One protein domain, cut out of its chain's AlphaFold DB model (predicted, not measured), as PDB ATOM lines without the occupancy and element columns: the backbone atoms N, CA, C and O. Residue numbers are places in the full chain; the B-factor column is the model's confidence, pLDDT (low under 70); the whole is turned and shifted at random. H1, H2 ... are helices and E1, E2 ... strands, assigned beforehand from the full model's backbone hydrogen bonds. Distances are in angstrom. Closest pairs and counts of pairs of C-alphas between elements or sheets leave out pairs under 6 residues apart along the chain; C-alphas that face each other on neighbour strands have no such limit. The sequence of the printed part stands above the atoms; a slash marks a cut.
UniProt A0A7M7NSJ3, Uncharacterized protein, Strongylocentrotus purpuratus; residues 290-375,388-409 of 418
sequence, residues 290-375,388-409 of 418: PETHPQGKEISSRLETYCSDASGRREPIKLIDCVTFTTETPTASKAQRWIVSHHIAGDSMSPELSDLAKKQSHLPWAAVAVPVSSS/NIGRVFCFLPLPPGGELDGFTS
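Overview. This is residues 290 to 375 and 388 to 409 of the 418 residues of an uncharacterized protein of Strongylocentrotus purpuratus (UniProt A0A7M7NSJ3). Picture one twisted sheet of five strands, with the two longest, E1 and E2, forming a long hairpin whose tip, residues 328 to 333, sticks out at one end. At the other end H1 only grazes the sheet, with its residues 299 to 306, while H2 sits beyond the end of E2 and the start of E3, off the sheet. The printed part has 108 residues with two named helices and five named strands, along the chain H1, E1, E2, H2, E3, E4, E5; the sheet's order is E1, E2, E3, E4, E5, mixed, and the class is mixed, helices and strands. The whole is loose, with a radius of gyration of the C-alphas of 16.7 A and spans of 53 by 38 by 26 A.

Arrangement. Begin with H1, residues 298 to 308, which is on the sheet but only grazes it with residues 299 to 306; its closest C-alpha pair with E1, residues 317 to 328, is Arg 302 and Ile 317, 7.6 A apart. Next look at E2, residues 333 to 344: E1 and E2 are a hairpin, antiparallel at 164 degrees, with N 319 and O 342 at 2.9 A and N 334 and O 327 at 2.9 A. H2, residues 351 to 360, is not on the sheet and is apart from H1. In both helices every O i to N i+4 pair is within hydrogen-bond range. E3, residues 365 to 371, is antiparallel to E2 at 149 degrees, with N 341 and O 368 at 2.8 A. E4, residues 390 to 394, is antiparallel to E3 at 169 degrees, with N 367 and O 393 at 2.8 A. The other edge strand, E5, residues 407 to 409, is parallel to E4 at 40 degrees, with N 408 and O 390 at 3.0 A.

Along the chain. Find C-alpha 298 at (158.809, 118.096, 147.826); from there H1 runs 15.1 A to residue 308. E1 starts at C-alpha 317, (159.168, 119.136, 136.888), and covers 33.1 A; E2 returns over 34.0 A. H2 measures 14.3 A, E3 20.4 A, E4 13.8 A and E5 6.7 A, ending at C-alpha 409, (149.515, 101.210, 128.665).

Size, cuts and confidence. The two C-alphas farthest apart are those of Ser 311 and Thr 331, 55.0 A. Residues 376 to 387 are cut out and not printed, leaving 12.6 A between C-alphas 375 and 388. Look for the long link from E4 to E5 at residues 395 to 406. The mean pLDDT of the printed part is 73.8; 31 residues are under 70, among them 294 to 298, 309 to 313 and 394 to 409.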
ATOM      1  N   PRO A 290     165.666 105.522 149.978       83.88
ATOM      2  CA  PRO A 290     166.088 106.749 150.651       83.88
ATOM      3  C   PRO A 290     167.083 107.607 149.860       83.88
ATOM      4  O   PRO A 290     167.181 108.804 150.124       83.88
ATOM      5  N   GLU A 291     167.839 107.018 148.926       82.31
ATOM      6  CA  GLU A 291     168.828 107.739 148.120       82.31
ATOM      7  C   GLU A 291     168.192 108.501 146.956       82.31
ATOM      8  O   GLU A 291     168.684 109.561 146.566       82.31
ATOM      9  N   THR A 292     167.102 107.974 146.392       77.94
ATOM     10  CA  THR A 292     166.422 108.586 145.240       77.94
ATOM     11  C   THR A 292     165.134 109.300 145.611       77.94
ATOM     12  O   THR A 292     164.667 110.139 144.843       77.94
ATOM     13  N   HIS A 293     164.544 108.962 146.759       78.00
ATOM     14  CA  HIS A 293     163.274 109.526 147.165       78.00
ATOM     15  C   HIS A 293     163.432 111.019 147.485       78.00
ATOM     16  O   HIS A 293     164.264 111.389 148.320       78.00
ATOM     17  N   PRO A 294     162.627 111.892 146.861       68.06
ATOM     18  CA  PRO A 294     162.618 113.315 147.179       68.06
ATOM     19  C   PRO A 294     162.313 113.522 148.664       68.06
ATOM     20  O   PRO A 294     161.398 112.907 149.211       68.06
ATOM     21  N   GLN A 295     163.065 114.383 149.343       58.53
ATOM     22  CA  GLN A 295     162.905 114.544 150.787       58.53
ATOM     23  C   GLN A 295     161.583 115.259 151.124       58.53
ATOM     24  O   GLN A 295     161.350 116.408 150.751       58.53
ATOM     25  N   GLY A 296     160.719 114.603 151.905       59.09
ATOM     26  CA  GLY A 296     159.489 115.196 152.440       59.09
ATOM     27  C   GLY A 296     158.361 115.337 151.409       59.09
ATOM     28  O   GLY A 296     158.168 114.489 150.548       59.09
ATOM     29  N   LYS A 297     157.571 116.416 151.497       62.62
ATOM     30  CA  LYS A 297     156.465 116.706 150.557       62.62
ATOM     31  C   LYS A 297     156.934 117.469 149.311       62.62
ATOM     32  O   LYS A 297     156.162 118.247 148.754       62.62
ATOM     33  N   GLU A 298     158.188 117.296 148.890       68.88
ATOM     34  CA  GLU A 298     158.809 118.096 147.826       68.88
ATOM     35  C   GLU A 298     158.003 118.044 146.523       68.88
ATOM     36  O   GLU A 298     157.701 119.079 145.934       68.88
ATOM     37  N   ILE A 299     157.573 116.848 146.116       70.44
ATOM     38  CA  ILE A 299     156.762 116.651 144.908       70.44
ATOM     39  C   ILE A 299     155.457 117.442 145.010       70.44
ATOM     40  O   ILE A 299     155.131 118.212 144.110       70.44
ATOM     41  N   SER A 300     154.725 117.278 146.116       70.19
ATOM     42  CA  SER A 300     153.456 117.970 146.350       70.19
ATOM     43  C   SER A 300     153.639 119.484 146.409       70.19
ATOM     44  O   SER A 300     152.850 120.203 145.818       70.19
ATOM     45  N   SER A 301     154.713 119.976 147.029       74.06
ATOM     46  CA  SER A 301     155.021 121.408 147.096       74.06
ATOM     47  C   SER A 301     155.380 121.994 145.725       74.06
ATOM     48  O   SER A 301     154.887 123.063 145.360       74.06
ATOM     49  N   ARG A 302     156.185 121.283 144.923       76.81
ATOM     50  CA  ARG A 302     156.510 121.684 143.544       76.81
ATOM     51  C   ARG A 302     155.266 121.683 142.660       76.81
ATOM     52  O   ARG A 302     155.081 122.599 141.866       76.81
ATOM     53  N   LEU A 303     154.391 120.697 142.837       76.19
ATOM     54  CA  LEU A 303     153.093 120.600 142.172       76.19
ATOM     55  C   LEU A 303     152.141 121.740 142.559       76.19
ATOM     56  O   LEU A 303     151.537 122.361 141.685       76.19
ATOM     57  N   GLU A 304     152.018 122.035 143.852       76.69
ATOM     58  CA  GLU A 304     151.217 123.148 144.367       76.69
ATOM     59  C   GLU A 304     151.726 124.478 143.809       76.69
ATOM     60  O   GLU A 304     150.930 125.278 143.318       76.69
ATOM     61  N   THR A 305     153.047 124.682 143.793       79.12
ATOM     62  CA  THR A 305     153.686 125.866 143.198       79.12
ATOM     63  C   THR A 305     153.372 125.964 141.706       79.12
ATOM     64  O   THR A 305     152.888 126.992 141.245       79.12
ATOM     65  N   TYR A 306     153.541 124.869 140.958       77.56
ATOM     66  CA  TYR A 306     153.222 124.807 139.528       77.56
ATOM     67  C   TYR A 306     151.754 125.169 139.234       77.56
ATOM     68  O   TYR A 306     151.455 125.810 138.224       77.56
ATOM     69  N   CYS A 307     150.822 124.773 140.108       74.44
ATOM     70  CA  CYS A 307     149.395 125.061 139.942       74.44
ATOM     71  C   CYS A 307     149.002 126.483 140.366       74.44
ATOM     72  O   CYS A 307     148.034 127.022 139.831       74.44
ATOM     73  N   SER A 308     149.713 127.069 141.331       73.12
ATOM     74  CA  SER A 308     149.375 128.363 141.938       73.12
ATOM     75  C   SER A 308     150.138 129.554 141.350       73.12
ATOM     76  O   SER A 308     149.781 130.695 141.646       73.12
ATOM     77  N   ASP A 309     151.145 129.320 140.502       69.69
ATOM     78  CA  ASP A 309     151.931 130.393 139.896       69.69
ATOM     79  C   ASP A 309     151.091 131.262 138.937       69.69
ATOM     80  O   ASP A 309     150.772 130.892 137.801       69.69
ATOM     81  N   ALA A 310     150.745 132.459 139.415       61.78
ATOM     82  CA  ALA A 310     149.991 133.470 138.682       61.78
ATOM     83  C   ALA A 310     150.840 134.233 137.645       61.78
ATOM     84  O   ALA A 310     150.280 134.954 136.820       61.78
ATOM     85  N   SER A 311     152.172 134.092 137.670       65.69
ATOM     86  CA  SER A 311     153.081 134.740 136.714       65.69
ATOM     87  C   SER A 311     153.011 134.124 135.314       65.69
ATOM     88  O   SER A 311     153.472 134.726 134.343       65.69
ATOM     89  N   GLY A 312     152.426 132.926 135.208       63.25
ATOM     90  CA  GLY A 312     152.279 132.181 133.964       63.25
ATOM     91  C   GLY A 312     153.553 131.482 133.492       63.25
ATOM     92  O   GLY A 312     153.470 130.763 132.501       63.25
ATOM     93  N   ARG A 313     154.692 131.654 134.181       65.50
ATOM     94  CA  ARG A 313     155.906 130.878 133.916       65.50
ATOM     95  C   ARG A 313     155.858 129.561 134.667       65.50
ATOM     96  O   ARG A 313     155.573 129.535 135.858       65.50
ATOM     97  N   ARG A 314     156.136 128.462 133.980       75.69
ATOM     98  CA  ARG A 314     156.114 127.119 134.558       75.69
ATOM     99  C   ARG A 314     157.416 126.409 134.255       75.69
ATOM    100  O   ARG A 314     157.706 126.065 133.110       75.69
ATOM    101  N   GLU A 315     158.196 126.142 135.292       78.44
ATOM    102  CA  GLU A 315     159.378 125.298 135.152       78.44
ATOM    103  C   GLU A 315     158.973 123.822 135.010       78.44
ATOM    104  O   GLU A 315     158.049 123.362 135.689       78.44
ATOM    105  N   PRO A 316     159.637 123.054 134.126       82.94
ATOM    106  CA  PRO A 316     159.368 121.632 133.999       82.94
ATOM    107  C   PRO A 316     159.768 120.892 135.278       82.94
ATOM    108  O   PRO A 316     160.864 121.069 135.814       82.94
ATOM    109  N   ILE A 317     158.894 120.003 135.741       83.00
ATOM    110  CA  ILE A 317     159.168 119.136 136.888       83.00
ATOM    111  C   ILE A 317     159.600 117.780 136.351       83.00
ATOM    112  O   ILE A 317     158.862 117.117 135.626       83.00
ATOM    113  N   LYS A 318     160.805 117.364 136.737       85.12
ATOM    114  CA  LYS A 318     161.323 116.016 136.518       85.12
ATOM    115  C   LYS A 318     161.588 115.372 137.861       85.12
ATOM    116  O   LYS A 318     162.214 115.988 138.724       85.12
ATOM    117  N   LEU A 319     161.108 114.148 138.001       82.88
ATOM    118  CA  LEU A 319     161.291 113.333 139.181       82.88
ATOM    119  C   LEU A 319     161.639 111.915 138.763       82.88
ATOM    120  O   LEU A 319     161.055 111.396 137.812       82.88
ATOM    121  N   ILE A 320     162.564 111.296 139.478       86.00
ATOM    122  CA  ILE A 320     162.860 109.876 139.358       86.00
ATOM    123  C   ILE A 320     162.871 109.330 140.774       86.00
ATOM    124  O   ILE A 320     163.556 109.883 141.626       86.00
ATOM    125  N   ASP A 321     162.108 108.273 141.003       86.75
ATOM    126  CA  ASP A 321     162.025 107.597 142.285       86.75
ATOM    127  C   ASP A 321     162.199 106.093 142.081       86.75
ATOM    128  O   ASP A 321     161.588 105.494 141.191       86.75
ATOM    129  N   CYS A 322     163.063 105.479 142.880       89.56
ATOM    130  CA  CYS A 322     163.177 104.034 142.949       89.56
ATOM    131  C   CYS A 322     162.264 103.538 144.061       89.56
ATOM    132  O   CYS A 322     162.423 103.902 145.221       89.56
ATOM    133  N   VAL A 323     161.330 102.665 143.710       89.88
ATOM    134  CA  VAL A 323     160.355 102.127 144.655       89.88
ATOM    135  C   VAL A 323     160.373 100.613 144.624       89.88
ATOM    136  O   VAL A 323     160.532  99.990 143.573       89.88
ATOM    137  N   THR A 324     160.207 100.006 145.788       91.19
ATOM    138  CA  THR A 324     160.023  98.566 145.929       91.19
ATOM    139  C   THR A 324     158.591  98.311 146.354       91.19
ATOM    140  O   THR A 324     158.140  98.826 147.375       91.19
ATOM    141  N   PHE A 325     157.869  97.529 145.556       90.38
ATOM    142  CA  PHE A 325     156.544  97.047 145.914       90.38
ATOM    143  C   PHE A 325     156.656  95.642 146.481       90.38
ATOM    144  O   PHE A 325     157.138  94.738 145.796       90.38
ATOM    145  N   THR A 326     156.188  95.464 147.711       91.75
ATOM    146  CA  THR A 326     156.104  94.166 148.378       91.75
ATOM    147  C   THR A 326     154.644  93.749 148.455       91.75
ATOM    148  O   THR A 326     153.845  94.376 149.151       91.75
ATOM    149  N   THR A 327     154.307  92.679 147.743       90.31
ATOM    150  CA  THR A 327     152.986  92.052 147.755       90.31
ATOM    151  C   THR A 327     153.022  90.831 148.666       90.31
ATOM    152  O   THR A 327     153.641  89.815 148.348       90.31
ATOM    153  N   GLU A 328     152.339  90.927 149.801       91.69
ATOM    154  CA  GLU A 328     152.213  89.881 150.811       91.69
ATOM    155  C   GLU A 328     150.833  89.225 150.724       91.69
ATOM    156  O   GLU A 328     149.799  89.882 150.619       91.69
ATOM    157  N   THR A 329     150.811  87.904 150.808       90.44
ATOM    158  CA  THR A 329     149.612  87.061 150.854       90.44
ATOM    159  C   THR A 329     149.803  86.044 151.982       90.44
ATOM    160  O   THR A 329     150.937  85.867 152.436       90.44
ATOM    161  N   PRO A 330     148.762  85.324 152.434       88.44
ATOM    162  CA  PRO A 330     148.921  84.330 153.499       88.44
ATOM    163  C   PRO A 330     149.980  83.254 153.226       88.44
ATOM    164  O   PRO A 330     150.545  82.700 154.163       88.44
ATOM    165  N   THR A 331     150.244  82.945 151.953       90.50
ATOM    166  CA  THR A 331     151.108  81.829 151.545       90.50
ATOM    167  C   THR A 331     152.425  82.262 150.910       90.50
ATOM    168  O   THR A 331     153.316  81.436 150.748       90.50
ATOM    169  N   ALA A 332     152.548  83.521 150.491       90.00
ATOM    170  CA  ALA A 332     153.694  83.995 149.725       90.00
ATOM    171  C   ALA A 332     153.909  85.499 149.898       90.00
ATOM    172  O   ALA A 332     152.953  86.258 150.069       90.00
ATOM    173  N   SER A 333     155.162  85.922 149.765       91.06
ATOM    174  CA  SER A 333     155.552  87.323 149.643       91.06
ATOM    175  C   SER A 333     156.438  87.489 148.413       91.06
ATOM    176  O   SER A 333     157.320  86.662 148.171       91.06
ATOM    177  N   LYS A 334     156.182  88.527 147.616       89.31
ATOM    178  CA  LYS A 334     156.965  88.877 146.425       89.31
ATOM    179  C   LYS A 334     157.302  90.359 146.481       89.31
ATOM    180  O   LYS A 334     156.404  91.178 146.641       89.31
ATOM    181  N   ALA A 335     158.571  90.692 146.277       89.94
ATOM    182  CA  ALA A 335     159.024  92.065 146.110       89.94
ATOM    183  C   ALA A 335     159.438  92.315 144.654       89.94
ATOM    184  O   ALA A 335     160.078  91.463 144.035       89.94
ATOM    185  N   GLN A 336     159.082  93.476 144.109       87.69
ATOM    186  CA  GLN A 336     159.519  93.933 142.793       87.69
ATOM    187  C   GLN A 336     159.972  95.388 142.887       87.69
ATOM    188  O   GLN A 336     159.231  96.256 143.351       87.69
ATOM    189  N   ARG A 337     161.189  95.653 142.412       90.62
ATOM    190  CA  ARG A 337     161.756  97.001 142.353       90.62
ATOM    191  C   ARG A 337     161.441  97.656 141.010       90.62
ATOM    192  O   ARG A 337     161.487  97.001 139.966       90.62
ATOM    193  N   TRP A 338     161.142  98.947 141.053       90.06
ATOM    194  CA  TRP A 338     160.770  99.781 139.918       90.06
ATOM    195  C   TRP A 338     161.521 101.106 139.963       90.06
ATOM    196  O   TRP A 338     161.780 101.647 141.035       90.06
ATOM    197  N   ILE A 339     161.827 101.640 138.786       89.69
ATOM    198  CA  ILE A 339     162.223 103.036 138.609       89.69
ATOM    199  C   ILE A 339     161.018 103.751 138.019       89.69
ATOM    200  O   ILE A 339     160.595 103.416 136.913       89.69
ATOM    201  N   VAL A 340     160.468 104.718 138.744       87.75
ATOM    202  CA  VAL A 340     159.325 105.527 138.320       87.75
ATOM    203  C   VAL A 340     159.818 106.935 138.027       87.75
ATOM    204  O   VAL A 340     160.360 107.613 138.893       87.75
ATOM    205  N   SER A 341     159.640 107.392 136.792       86.88
ATOM    206  CA  SER A 341     159.962 108.750 136.382       86.88
ATOM    207  C   SER A 341     158.694 109.533 136.093       86.88
ATOM    208  O   SER A 341     157.905 109.140 135.238       86.88
ATOM    209  N   HIS A 342     158.516 110.660 136.777       84.94
ATOM    210  CA  HIS A 342     157.447 111.613 136.510       84.94
ATOM    211  C   HIS A 342     158.000 112.828 135.768       84.94
ATOM    212  O   HIS A 342     159.040 113.387 136.125       84.94
ATOM    213  N   HIS A 343     157.260 113.265 134.756       84.50
ATOM    214  CA  HIS A 343     157.559 114.442 133.966       84.50
ATOM    215  C   HIS A 343     156.316 115.315 133.831       84.50
ATOM    216  O   HIS A 343     155.308 114.898 133.262       84.50
ATOM    217  N   ILE A 344     156.412 116.554 134.298       82.50
ATOM    218  CA  ILE A 344     155.383 117.573 134.108       82.50
ATOM    219  C   ILE A 344     155.996 118.655 133.257       82.50
ATOM    220  O   ILE A 344     156.997 119.274 133.626       82.50
ATOM    221  N   ALA A 345     155.415 118.845 132.084       80.81
ATOM    222  CA  ALA A 345     155.969 119.772 131.131       80.81
ATOM    223  C   ALA A 345     155.696 121.223 131.569       80.81
ATOM    224  O   ALA A 345     154.607 121.563 132.030       80.81
ATOM    225  N   GLY A 346     156.721 122.065 131.470       78.81
ATOM    226  CA  GLY A 346     156.644 123.494 131.769       78.81
ATOM    227  C   GLY A 346     156.326 124.317 130.523       78.81
ATOM    228  O   GLY A 346     155.676 123.841 129.594       78.81
ATOM    229  N   ASP A 347     156.872 125.526 130.454       75.50
ATOM    230  CA  ASP A 347     156.727 126.436 129.308       75.50
ATOM    231  C   ASP A 347     157.374 125.907 128.018       75.50
ATOM    232  O   ASP A 347     157.132 126.431 126.935       75.50
ATOM    233  N   SER A 348     158.177 124.844 128.109       70.81
ATOM    234  CA  SER A 348     158.776 124.154 126.963       70.81
ATOM    235  C   SER A 348     157.798 123.249 126.198       70.81
ATOM    236  O   SER A 348     158.226 122.490 125.330       70.81
ATOM    237  N   MET A 349     156.505 123.266 126.537       76.62
ATOM    238  CA  MET A 349     155.464 122.525 125.822       76.62
ATOM    239  C   MET A 349     155.139 123.104 124.449       76.62
ATOM    240  O   MET A 349     155.219 124.311 124.229       76.62
ATOM    241  N   SER A 350     154.659 122.240 123.550       80.94
ATOM    242  CA  SER A 350     154.056 122.704 122.304       80.94
ATOM    243  C   SER A 350     152.744 123.464 122.581       80.94
ATOM    244  O   SER A 350     152.047 123.158 123.563       80.94
ATOM    245  N   PRO A 351     152.374 124.443 121.734       80.81
ATOM    246  CA  PRO A 351     151.113 125.170 121.870       80.81
ATOM    247  C   PRO A 351     149.889 124.246 121.909       80.81
ATOM    248  O   PRO A 351     148.980 124.460 122.707       80.81
ATOM    249  N   GLU A 352     149.893 123.173 121.116       81.81
ATOM    250  CA  GLU A 352     148.798 122.202 121.033       81.81
ATOM    251  C   GLU A 352     148.600 121.458 122.358       81.81
ATOM    252  O   GLU A 352     147.468 121.283 122.813       81.81
ATOM    253  N   LEU A 353     149.700 121.044 123.000       75.56
ATOM    254  CA  LEU A 353     149.666 120.343 124.283       75.56
ATOM    255  C   LEU A 353     149.209 121.272 125.415       75.56
ATOM    256  O   LEU A 353     148.416 120.870 126.267       75.56
ATOM    257  N   SER A 354     149.662 122.529 125.391       78.62
ATOM    258  CA  SER A 354     149.235 123.569 126.335       78.62
ATOM    259  C   SER A 354     147.736 123.861 126.216       78.62
ATOM    260  O   SER A 354     147.023 123.907 127.222       78.62
ATOM    261  N   ASP A 355     147.231 123.990 124.989       80.25
ATOM    262  CA  ASP A 355     145.808 124.203 124.726       80.25
ATOM    263  C   ASP A 355     144.962 123.000 125.142       80.25
ATOM    264  O   ASP A 355     143.885 123.178 125.718       80.25
ATOM    265  N   LEU A 356     145.435 121.776 124.893       78.06
ATOM    266  CA  LEU A 356     144.745 120.562 125.324       78.06
ATOM    267  C   LEU A 356     144.666 120.474 126.853       78.06
ATOM    268  O   LEU A 356     143.583 120.238 127.388       78.06
ATOM    269  N   ALA A 357     145.777 120.721 127.554       75.12
ATOM    270  CA  ALA A 357     145.830 120.732 129.015       75.12
ATOM    271  C   ALA A 357     144.850 121.753 129.617       75.12
ATOM    272  O   ALA A 357     144.086 121.421 130.524       75.12
ATOM    273  N   LYS A 358     144.795 122.968 129.052       76.12
ATOM    274  CA  LYS A 358     143.838 124.009 129.461       76.12
ATOM    275  C   LYS A 358     142.387 123.610 129.188       76.12
ATOM    276  O   LYS A 358     141.543 123.800 130.055       76.12
ATOM    277  N   LYS A 359     142.088 123.055 128.008       75.50
ATOM    278  CA  LYS A 359     140.725 122.631 127.628       75.50
ATOM    279  C   LYS A 359     140.195 121.499 128.506       75.50
ATOM    280  O   LYS A 359     139.000 121.467 128.781       75.50
ATOM    281  N   GLN A 360     141.069 120.584 128.921       68.56
ATOM    282  CA  GLN A 360     140.708 119.437 129.757       68.56
ATOM    283  C   GLN A 360     140.808 119.732 131.261       68.56
ATOM    284  O   GLN A 360     140.410 118.893 132.062       68.56
ATOM    285  N   SER A 361     141.318 120.905 131.657       71.69
ATOM    286  CA  SER A 361     141.652 121.226 133.052       71.69
ATOM    287  C   SER A 361     142.557 120.173 133.709       71.69
ATOM    288  O   SER A 361     142.390 119.854 134.881       71.69
ATOM    289  N   HIS A 362     143.511 119.619 132.958       72.88
ATOM    290  CA  HIS A 362     144.452 118.604 133.438       72.88
ATOM    291  C   HIS A 362     145.885 119.135 133.432       72.88
ATOM    292  O   HIS A 362     146.236 120.034 132.662       72.88
ATOM    293  N   LEU A 363     146.740 118.544 134.266       71.50
ATOM    294  CA  LEU A 363     148.173 118.796 134.204       71.50
ATOM    295  C   LEU A 363     148.800 118.069 133.005       71.50
ATOM    296  O   LEU A 363     148.423 116.936 132.708       71.50
ATOM    297  N   PRO A 364     149.795 118.672 132.336       77.69
ATOM    298  CA  PRO A 364     150.564 118.033 131.270       77.69
ATOM    299  C   PRO A 364     151.598 117.067 131.863       77.69
ATOM    300  O   PRO A 364     152.813 117.257 131.757       77.69
ATOM    301  N   TRP A 365     151.098 116.064 132.571       80.75
ATOM    302  CA  TRP A 365     151.886 115.144 133.365       80.75
ATOM    303  C   TRP A 365     151.881 113.761 132.716       80.75
ATOM    304  O   TRP A 365     150.830 113.146 132.537       80.75
ATOM    305  N   ALA A 366     153.076 113.279 132.388       82.88
ATOM    306  CA  ALA A 366     153.344 111.904 131.998       82.88
ATOM    307  C   ALA A 366     154.274 111.227 133.014       82.88
ATOM    308  O   ALA A 366     155.117 111.873 133.638       82.88
ATOM    309  N   ALA A 367     154.141 109.919 133.178       81.50
ATOM    310  CA  ALA A 367     155.053 109.126 133.980       81.50
ATOM    311  C   ALA A 367     155.347 107.782 133.316       81.50
ATOM    312  O   ALA A 367     154.533 107.247 132.570       81.50
ATOM    313  N   VAL A 368     156.525 107.240 133.595       85.81
ATOM    314  CA  VAL A 368     156.972 105.940 133.093       85.81
ATOM    315  C   VAL A 368     157.547 105.154 134.259       85.81
ATOM    316  O   VAL A 368     158.307 105.704 135.049       85.81
ATOM    317  N   ALA A 369     157.203 103.879 134.368       86.38
ATOM    318  CA  ALA A 369     157.745 102.963 135.354       86.38
ATOM    319  C   ALA A 369     158.406 101.771 134.655       86.38
ATOM    320  O   ALA A 369     157.804 101.134 133.794       86.38
ATOM    321  N   VAL A 370     159.646 101.460 135.020       88.12
ATOM    322  CA  VAL A 370     160.414 100.345 134.446       88.12
ATOM    323  C   VAL A 370     160.792  99.377 135.565       88.12
ATOM    324  O   VAL A 370     161.330  99.829 136.583       88.12
ATOM    325  N   PRO A 371     160.516  98.068 135.424       87.62
ATOM    326  CA  PRO A 371     160.918  97.095 136.427       87.62
ATOM    327  C   PRO A 371     162.439  96.926 136.397       87.62
ATOM    328  O   PRO A 371     163.054  96.837 135.336       87.62
ATOM    329  N   VAL A 372     163.061  96.858 137.572       85.75
ATOM    330  CA  VAL A 372     164.486  96.544 137.690       85.75
ATOM    331  C   VAL A 372     164.632  95.023 137.700       85.75
ATOM    332  O   VAL A 372     164.134  94.351 138.604       85.75
ATOM    333  N   SER A 373     165.290  94.469 136.681       70.06
ATOM    334  CA  SER A 373     165.550  93.032 136.565       70.06
ATOM    335  C   SER A 373     166.385  92.539 137.750       70.06
ATOM    336  O   SER A 373     167.492  93.026 137.974       70.06
ATOM    337  N   SER A 374     165.899  91.538 138.487       55.19
ATOM    338  CA  SER A 374     166.722  90.811 139.459       55.19
ATOM    339  C   SER A 374     167.807  90.029 138.713       55.19
ATOM    340  O   SER A 374     167.481  89.227 137.839       55.19
ATOM    341  N   SER A 375     169.077  90.212 139.068       43.94
ATOM    342  CA  SER A 375     170.241  89.538 138.471       43.94
ATOM    343  C   SER A 375     170.368  88.041 138.809       43.94
ATOM    344  O   SER A 375     171.465  87.492 138.738       43.94
ATOM    345  N   ASN A 388     158.705  91.936 132.751       59.72
ATOM    346  CA  ASN A 388     159.734  92.904 132.339       59.72
ATOM    347  C   ASN A 388     159.178  94.056 131.489       59.72
ATOM    348  O   ASN A 388     159.944  94.851 130.950       59.72
ATOM    349  N   ILE A 389     157.856  94.146 131.349       70.75
ATOM    350  CA  ILE A 389     157.223  95.160 130.512       70.75
ATOM    351  C   ILE A 389     157.112  96.463 131.303       70.75
ATOM    352  O   ILE A 389     156.539  96.503 132.396       70.75
ATOM    353  N   GLY A 390     157.649  97.540 130.733       72.62
ATOM    354  CA  GLY A 390     157.509  98.872 131.295       72.62
ATOM    355  C   GLY A 390     156.057  99.355 131.263       72.62
ATOM    356  O   GLY A 390     155.223  98.913 130.471       72.62
ATOM    357  N   ARG A 391     155.749 100.297 132.140       79.00
ATOM    358  CA  ARG A 391     154.421 100.849 132.378       79.00
ATOM    359  C   ARG A 391     154.432 102.350 132.094       79.00
ATOM    360  O   ARG A 391     155.376 103.034 132.476       79.00
ATOM    361  N   VAL A 392     153.408 102.875 131.426       69.56
ATOM    362  CA  VAL A 392     153.287 104.310 131.096       69.56
ATOM    363  C   VAL A 392     151.978 104.865 131.638       69.56
ATOM    364  O   VAL A 392     150.950 104.199 131.567       69.56
ATOM    365  N   PHE A 393     152.027 106.095 132.139       70.25
ATOM    366  CA  PHE A 393     150.897 106.880 132.612       70.25
ATOM    367  C   PHE A 393     150.902 108.281 131.985       70.25
ATOM    368  O   PHE A 393     151.957 108.879 131.778       70.25
ATOM    369  N   CYS A 394     149.717 108.825 131.704       59.78
ATOM    370  CA  CYS A 394     149.543 110.196 131.242       59.78
ATOM    371  C   CYS A 394     148.193 110.754 131.712       59.78
ATOM    372  O   CYS A 394     147.179 110.065 131.633       59.78
ATOM    373  N   PHE A 395     148.180 112.010 132.161       61.94
ATOM    374  CA  PHE A 395     146.958 112.768 132.478       61.94
ATOM    375  C   PHE A 395     146.165 113.191 131.235       61.94
ATOM    376  O   PHE A 395     144.978 113.518 131.311       61.94
ATOM    377  N   LEU A 396     146.840 113.253 130.091       56.09
ATOM    378  CA  LEU A 396     146.240 113.568 128.806       56.09
ATOM    379  C   LEU A 396     146.019 112.271 128.025       56.09
ATOM    380  O   LEU A 396     146.847 111.361 128.125       56.09
ATOM    381  N   PRO A 397     144.927 112.174 127.245       48.31
ATOM    382  CA  PRO A 397     144.621 110.967 126.494       48.31
ATOM    383  C   PRO A 397     145.792 110.601 125.583       48.31
ATOM    384  O   PRO A 397     146.264 111.419 124.791       48.31
ATOM    385  N   LEU A 398     146.260 109.363 125.717       44.75
ATOM    386  CA  LEU A 398     147.260 108.805 124.820       44.75
ATOM    387  C   LEU A 398     146.604 108.530 123.456       44.75
ATOM    388  O   LEU A 398     145.442 108.114 123.416       44.75
ATOM    389  N   PRO A 399     147.306 108.763 122.333       42.47
ATOM    390  CA  PRO A 399     146.758 108.477 121.016       42.47
ATOM    391  C   PRO A 399     146.386 106.986 120.886       42.47
ATOM    392  O   PRO A 399     147.142 106.125 121.352       42.47
ATOM    393  N   PRO A 400     145.237 106.656 120.267       36.94
ATOM    394  CA  PRO A 400     144.814 105.272 120.087       36.94
ATOM    395  C   PRO A 400     145.833 104.527 119.211       36.94
ATOM    396  O   PRO A 400     146.084 104.928 118.078       36.94
ATOM    397  N   GLY A 401     146.428 103.459 119.752       42.25
ATOM    398  CA  GLY A 401     147.414 102.617 119.056       42.25
ATOM    399  C   GLY A 401     148.883 102.838 119.438       42.25
ATOM    400  O   GLY A 401     149.755 102.239 118.819       42.25
ATOM    401  N   GLY A 402     149.185 103.665 120.443       38.28
ATOM    402  CA  GLY A 402     150.552 103.850 120.943       38.28
ATOM    403  C   GLY A 402     151.020 102.735 121.883       38.28
ATOM    404  O   GLY A 402     151.232 102.996 123.065       38.28
ATOM    405  N   GLU A 403     151.189 101.506 121.390       39.12
ATOM    406  CA  GLU A 403     152.149 100.590 122.016       39.12
ATOM    407  C   GLU A 403     153.543 101.157 121.723       39.12
ATOM    408  O   GLU A 403     154.028 101.121 120.597       39.12
ATOM    409  N   LEU A 404     154.157 101.798 122.719       47.66
ATOM    410  CA  LEU A 404     155.583 102.107 122.659       47.66
ATOM    411  C   LEU A 404     156.315 100.768 122.800       47.66
ATOM    412  O   LEU A 404     156.088 100.082 123.795       47.66
ATOM    413  N   ASP A 405     157.157 100.387 121.835       43.91
ATOM    414  CA  ASP A 405     157.891  99.112 121.852       43.91
ATOM    415  C   ASP A 405     158.509  98.839 123.243       43.91
ATOM    416  O   ASP A 405     159.342  99.602 123.734       43.91
ATOM    417  N   GLY A 406     158.070  97.760 123.907       47.56
ATOM    418  CA  GLY A 406     158.529  97.371 125.251       47.56
ATOM    419  C   GLY A 406     157.737  97.944 126.441       47.56
ATOM    420  O   GLY A 406     158.066  97.638 127.592       47.56
ATOM    421  N   PHE A 407     156.680  98.722 126.197       46.81
ATOM    422  CA  PHE A 407     155.785  99.273 127.218       46.81
ATOM    423  C   PHE A 407     154.328  98.898 126.950       46.81
ATOM    424  O   PHE A 407     153.848  98.939 125.822       46.81
ATOM    425  N   THR A 408     153.582  98.612 128.015       48.16
ATOM    426  CA  THR A 408     152.116  98.522 127.949       48.16
ATOM    427  C   THR A 408     151.499  99.767 128.568       48.16
ATOM    428  O   THR A 408     152.010 100.307 129.555       48.16
ATOM    429  N   SER A 409     150.367 100.213 128.014       47.88
ATOM    430  CA  SER A 409     149.515 101.210 128.665       47.88
ATOM    431  C   SER A 409     148.935 100.600 129.939       47.88
ATOM    432  O   SER A 409     147.912  99.920 129.945       47.88
TER     433      SER A 409